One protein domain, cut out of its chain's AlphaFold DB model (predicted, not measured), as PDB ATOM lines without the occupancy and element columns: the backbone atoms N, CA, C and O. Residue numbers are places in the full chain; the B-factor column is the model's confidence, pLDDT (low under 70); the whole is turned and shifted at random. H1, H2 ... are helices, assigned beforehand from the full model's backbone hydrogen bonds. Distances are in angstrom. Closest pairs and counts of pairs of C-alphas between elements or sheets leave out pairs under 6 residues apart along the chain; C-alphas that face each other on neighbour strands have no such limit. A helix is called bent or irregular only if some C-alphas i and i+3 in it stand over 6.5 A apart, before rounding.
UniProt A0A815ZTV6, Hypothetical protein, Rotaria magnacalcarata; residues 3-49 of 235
ATOM      1  N   LEU A   3      15.849  79.464  44.220       62.78
ATOM      2  CA  LEU A   3      14.566  80.174  44.384       62.78
ATOM      3  C   LEU A   3      14.419  80.957  45.702       62.78
ATOM      4  O   LEU A   3      13.622  81.880  45.753       62.78
ATOM      5  N   GLN A   4      15.146  80.606  46.769       76.00
ATOM      6  CA  GLN A   4      14.959  81.246  48.084       76.00
ATOM      7  C   GLN A   4      15.733  82.564  48.218       76.00
ATOM      8  O   GLN A   4      15.489  83.354  49.129       76.00
ATOM      9  N   TYR A   5      16.694  82.781  47.322       84.50
ATOM     10  CA  TYR A   5      17.600  83.918  47.354       84.50
ATOM     11  C   TYR A   5      17.712  84.636  46.006       84.50
ATOM     12  O   TYR A   5      18.570  85.508  45.893       84.50
ATOM     13  N   ASP A   6      16.891  84.284  45.006       82.19
ATOM     14  CA  ASP A   6      16.958  84.699  43.588       82.19
ATOM     15  C   ASP A   6      18.390  85.044  43.145       82.19
ATOM     16  O   ASP A   6      18.728  86.197  42.853       82.19
ATOM     17  N   LEU A   7      19.262  84.037  43.213       84.19
ATOM     18  CA  LEU A   7      20.632  84.116  42.720       84.19
ATOM     19  C   LEU A   7      20.709  83.456  41.346       84.19
ATOM     20  O   LEU A   7      20.003  82.488  41.075       84.19
ATOM     21  N   THR A   8      21.593  83.964  40.494       83.12
ATOM     22  CA  THR A   8      21.982  83.261  39.270       83.12
ATOM     23  C   THR A   8      22.762  81.992  39.610       83.12
ATOM     24  O   THR A   8      23.385  81.919  40.676       83.12
ATOM     25  N   ASP A   9      22.749  81.013  38.700       85.44
ATOM     26  CA  ASP A   9      23.476  79.750  38.863       85.44
ATOM     27  C   ASP A   9      24.915  79.981  39.329       85.44
ATOM     28  O   ASP A   9      25.628  80.863  38.837       85.44
ATOM     29  N   PHE A  10      25.333  79.180  40.302       87.38
ATOM     30  CA  PHE A  10      26.652  79.221  40.915       87.38
ATOM     31  C   PHE A  10      27.308  77.847  40.809       87.38
ATOM     32  O   PHE A  10      26.640  76.823  40.918       87.38
ATOM     33  N   GLN A  11      28.617  77.835  40.568       87.44
ATOM     34  CA  GLN A  11      29.388  76.594  40.391       87.44
ATOM     35  C   GLN A  11      30.135  76.176  41.663       87.44
ATOM     36  O   GLN A  11      30.451  75.004  41.839       87.44
ATOM     37  N   ASP A  12      30.405  77.129  42.557       91.44
ATOM     38  CA  ASP A  12      31.132  76.919  43.806       91.44
ATOM     39  C   ASP A  12      30.446  77.659  44.965       91.44
ATOM     40  O   ASP A  12      29.742  78.656  44.771       91.44
ATOM     41  N   VAL A  13      30.686  77.191  46.189       91.00
ATOM     42  CA  VAL A  13      30.192  77.800  47.429       91.00
ATOM     43  C   VAL A  13      30.738  79.220  47.593       91.00
ATOM     44  O   VAL A  13      30.008  80.101  48.048       91.00
ATOM     45  N   ASN A  14      31.982  79.491  47.175       91.88
ATOM     46  CA  ASN A  14      32.509  80.855  47.209       91.88
ATOM     47  C   ASN A  14      31.734  81.766  46.251       91.88
ATOM     48  O   ASN A  14      31.307  82.840  46.659       91.88
ATOM     49  N   ASP A  15      31.483  81.334  45.012       92.31
ATOM     50  CA  ASP A  15      30.714  82.100  44.022       92.31
ATOM     51  C   ASP A  15      29.278  82.400  44.505       92.31
ATOM     52  O   ASP A  15      28.824  83.544  44.431       92.31
ATOM     53  N   PHE A  16      28.605  81.422  45.126       91.69
ATOM     54  CA  PHE A  16      27.334  81.639  45.834       91.69
ATOM     55  C   PHE A  16      27.442  82.739  46.900       91.69
ATOM     56  O   PHE A  16      26.633  83.667  46.917       91.69
ATOM     57  N   LEU A  17      28.451  82.672  47.776       92.56
ATOM     58  CA  LEU A  17      28.637  83.646  48.854       92.56
ATOM     59  C   LEU A  17      29.045  85.037  48.343       92.56
ATOM     60  O   LEU A  17      28.613  86.031  48.925       92.56
ATOM     61  N   LEU A  18      29.815  85.142  47.252       93.25
ATOM     62  CA  LEU A  18      30.110  86.417  46.590       93.25
ATOM     63  C   LEU A  18      28.828  87.046  46.026       93.25
ATOM     64  O   LEU A  18      28.545  88.214  46.303       93.25
ATOM     65  N   LYS A  19      28.028  86.274  45.278       91.69
ATOM     66  CA  LYS A  19      26.740  86.723  44.721       91.69
ATOM     67  C   LYS A  19      25.766  87.139  45.827       91.69
ATOM     68  O   LYS A  19      25.144  88.198  45.727       91.69
ATOM     69  N   MET A  20      25.703  86.373  46.917       91.75
ATOM     70  CA  MET A  20      24.918  86.702  48.108       91.75
ATOM     71  C   MET A  20      25.392  88.000  48.774       91.75
ATOM     72  O   MET A  20      24.575  88.869  49.073       91.75
ATOM     73  N   ALA A  21      26.702  88.162  48.980       93.38
ATOM     74  CA  ALA A  21      27.284  89.352  49.599       93.38
ATOM     75  C   ALA A  21      26.975  90.625  48.796       93.38
ATOM     76  O   ALA A  21      26.612  91.642  49.386       93.38
ATOM     77  N   VAL A  22      27.047  90.555  47.462       91.81
ATOM     78  CA  VAL A  22      26.645  91.655  46.570       91.81
ATOM     79  C   VAL A  22      25.141  91.927  46.671       91.81
ATOM     80  O   VAL A  22      24.759  93.073  46.902       91.81
ATOM     81  N   LYS A  23      24.281  90.898  46.580       89.88
ATOM     82  CA  LYS A  23      22.815  91.061  46.661       89.88
ATOM     83  C   LYS A  23      22.348  91.633  48.006       89.88
ATOM     84  O   LYS A  23      21.429  92.442  48.041       89.88
ATOM     85  N   MET A  24      22.989  91.241  49.107       87.88
ATOM     86  CA  MET A  24      22.687  91.722  50.461       87.88
ATOM     87  C   MET A  24      23.407  93.033  50.832       87.88
ATOM     88  O   MET A  24      23.305  93.466  51.978       87.88
ATOM     89  N   GLY A  25      24.180  93.645  49.925       90.38
ATOM     90  CA  GLY A  25      24.958  94.859  50.218       90.38
ATOM     91  C   GLY A  25      26.054  94.676  51.280       90.38
ATOM     92  O   GLY A  25      26.566  95.652  51.826       90.38
ATOM     93  N   SER A  26      26.430  93.433  51.588       89.88
ATOM     94  CA  SER A  26      27.460  93.092  52.572       89.88
ATOM     95  C   SER A  26      28.849  93.267  51.961       89.88
ATOM     96  O   SER A  26      29.497  92.304  51.563       89.88
ATOM     97  N   LEU A  27      29.300  94.519  51.867       93.69
ATOM     98  CA  LEU A  27      30.606  94.898  51.324       93.69
ATOM     99  C   LEU A  27      31.555  95.373  52.440       93.69
ATOM    100  O   LEU A  27      31.143  96.004  53.415       93.69
ATOM    101  N   LYS A  28      32.849  95.087  52.290       91.25
ATOM    102  CA  LYS A  28      33.940  95.642  53.106       91.25
ATOM    103  C   LYS A  28      34.313  97.048  52.622       91.25
ATOM    104  O   LYS A  28      33.933  97.472  51.527       91.25
ATOM    105  N   LYS A  29      35.123  97.763  53.419       89.75
ATOM    106  CA  LYS A  29      35.750  99.029  52.995       89.75
ATOM    107  C   LYS A  29      36.447  98.824  51.638       89.75
ATOM    108  O   LYS A  29      37.161  97.842  51.452       89.75
ATOM    109  N   GLY A  30      36.199  99.726  50.686       89.88
ATOM    110  CA  GLY A  30      36.674  99.599  49.300       89.88
ATOM    111  C   GLY A  30      35.750  98.830  48.341       89.88
ATOM    112  O   GLY A  30      36.128  98.641  47.191       89.88
ATOM    113  N   GLY A  31      34.552  98.409  48.767       90.38
ATOM    114  CA  GLY A  31      33.546  97.794  47.884       90.38
ATOM    115  C   GLY A  31      33.766  96.307  47.582       90.38
ATOM    116  O   GLY A  31      33.084  95.748  46.727       90.38
ATOM    117  N   VAL A  32      34.697  95.653  48.281       92.69
ATOM    118  CA  VAL A  32      34.976  94.214  48.136       92.69
ATOM    119  C   VAL A  32      33.900  93.398  48.872       92.69
ATOM    120  O   VAL A  32      33.668  93.679  50.048       92.69
ATOM    121  N   PRO A  33      33.258  92.384  48.260       94.75
ATOM    122  CA  PRO A  33      32.228  91.578  48.923       94.75
ATOM    123  C   PRO A  33      32.710  90.865  50.201       94.75
ATOM    124  O   PRO A  33      33.793  90.282  50.239       94.75
ATOM    125  N   ASP A  34      31.897  90.895  51.262       95.38
ATOM    126  CA  ASP A  34      32.190  90.253  52.548       95.38
ATOM    127  C   ASP A  34      31.579  88.849  52.651       95.38
ATOM    128  O   ASP A  34      30.486  88.643  53.184       95.38
ATOM    129  N   ILE A  35      32.345  87.871  52.164       94.12
ATOM    130  CA  ILE A  35      32.013  86.438  52.175       94.12
ATOM    131  C   ILE A  35      31.646  85.947  53.588       94.12
ATOM    132  O   ILE A  35      30.685  85.196  53.742       94.12
ATOM    133  N   HIS A  36      32.356  86.391  54.635       93.88
ATOM    134  CA  HIS A  36      32.107  85.923  56.006       93.88
ATOM    135  C   HIS A  36      30.771  86.425  56.556       93.88
ATOM    136  O   HIS A  36      30.032  85.646  57.160       93.88
ATOM    137  N   LYS A  37      30.430  87.700  56.329       93.75
ATOM    138  CA  LYS A  37      29.128  88.246  56.747       93.75
ATOM    139  C   LYS A  37      27.977  87.609  55.977       93.75
ATOM    140  O   LYS A  37      26.962  87.282  56.586       93.75
ATOM    141  N   ALA A  38      28.145  87.377  54.674       93.69
ATOM    142  CA  ALA A  38      27.152  86.661  53.878       93.69
ATOM    143  C   ALA A  38      26.948  85.222  54.384       93.69
ATOM    144  O   ALA A  38      25.808  84.810  54.589       93.69
ATOM    145  N   ALA A  39      28.027  84.488  54.682       93.81
ATOM    146  CA  ALA A  39      27.950  83.137  55.238       93.81
ATOM    147  C   ALA A  39      27.245  83.102  56.605       93.81
ATOM    148  O   ALA A  39      26.344  82.290  56.811       93.81
ATOM    149  N   GLN A  40      27.585  84.024  57.515       94.19
ATOM    150  CA  GLN A  40      26.878  84.177  58.793       94.19
ATOM    151  C   GLN A  40      25.387  84.462  58.579       94.19
ATOM    152  O   GLN A  40      24.548  83.851  59.233       94.19
ATOM    153  N   ARG A  41      25.041  85.345  57.632       91.75
ATOM    154  CA  ARG A  41      23.649  85.711  57.346       91.75
ATOM    155  C   ARG A  41      22.837  84.541  56.787       91.75
ATOM    156  O   ARG A  41      21.680  84.404  57.182       91.75
ATOM    157  N   VAL A  42      23.437  83.709  55.929       91.75
ATOM    158  CA  VAL A  42      22.841  82.464  55.410       91.75
ATOM    159  C   VAL A  42      22.641  81.443  56.532       91.75
ATOM    160  O   VAL A  42      21.566  80.858  56.626       91.75
ATOM    161  N   LEU A  43      23.618  81.282  57.433       92.25
ATOM    162  CA  LEU A  43      23.479  80.398  58.594       92.25
ATOM    163  C   LEU A  43      22.363  80.867  59.544       92.25
ATOM    164  O   LEU A  43      21.573  80.052  60.007       92.25
ATOM    165  N   SER A  44      22.240  82.177  59.791       92.88
ATOM    166  CA  SER A  44      21.112  82.725  60.556       92.88
ATOM    167  C   SER A  44      19.773  82.503  59.851       92.88
ATOM    168  O   SER A  44      18.805  82.134  60.498       92.88
ATOM    169  N   ASP A  45      19.690  82.686  58.530       91.62
ATOM    170  CA  ASP A  45      18.458  82.396  57.783       91.62
ATOM    171  C   ASP A  45      18.078  80.902  57.830       91.62
ATOM    172  O   ASP A  45      16.889  80.587  57.831       91.62
ATOM    173  N   TRP A  46      19.050  79.989  57.908       90.38
ATOM    174  CA  TRP A  46      18.804  78.560  58.132       90.38
ATOM    175  C   TRP A  46      18.304  78.277  59.555       90.38
ATOM    176  O   TRP A  46      17.235  77.692  59.712       90.38
ATOM    177  N   ASN A  47      18.994  78.785  60.581       91.69
ATOM    178  CA  ASN A  47      18.588  78.637  61.986       91.69
ATOM    179  C   ASN A  47      17.194  79.229  62.269       91.69
ATOM    180  O   ASN A  47      16.451  78.706  63.092       91.69
ATOM    181  N   ASN A  48      16.828  80.310  61.578       91.19
ATOM    182  CA  ASN A  48      15.527  80.968  61.693       91.19
ATOM    183  C   ASN A  48      14.441  80.337  60.791       91.19
ATOM    184  O   ASN A  48      13.362  80.911  60.658       91.19
ATOM    185  N   GLY A  49      14.714  79.209  60.121       87.56
ATOM    186  CA  GLY A  49      13.754  78.505  59.260       87.56
ATOM    187  C   GLY A  49      13.398  79.219  57.948       87.56
ATOM    188  O   GLY A  49      12.560  78.736  57.190       87.56
TER     189      GLY A  49
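Overview. This is residues 3 to 49 of the 235 residues of the protein "Hypothetical protein" of Rotaria magnacalcarata (UniProt A0A815ZTV6). Two helices meet near their ends as an L: the first residues of the longer one, H2, residues 35 to 39, pack on H1 near Ala 21 at about a right angle, and H2 then runs away from H1, with residues 43 to 49 sticking out as a free arm. The link between the helices, residues 24 to 34, loops out at the opposite end of the longest axis, and residues 3 to 12 curve past the side of H1 turned away from H2. The printed part has 47 residues, with two named helices in the order H1, H2 and no named strand; the class is all helix. By its radius of gyration of the C-alphas, 10.5 A, it is compact, and it spans 32 by 23 by 15 A.

Arrangement. H2, residues 35 to 47, is the longest helix. It touches H1, residues 13 to 23, with residues 35 to 39 alone. The closest C-alphas of the two are those of Ala 21 and Ala 38, 5.1 A apart. Their lines are about perpendicular, at 90 degrees. In H1 and H2 every O i to N i+4 pair is within hydrogen-bond range.

Along the chain. H2 runs from C-alpha 35 at (32.013, 86.438, 52.175) to C-alpha 47 at (18.588, 78.637, 61.986), 18.4 A from first to last C-alpha. H1 begins at C-alpha 13, at (30.192, 77.800, 47.429), and measures 15.2 A. Neither helix is bent.

Size, cuts and confidence. The two C-alphas farthest apart are those of Gly 30 and Gly 49, 32.7 A. Residues 43 to 49, of which 43 to 47 belong to H2, stand free. The link from H1 to H2, 11 residues, is long. The printed part has no cut. The mean pLDDT of the printed part is 89.9, and one residue, Leu 3, is under 70.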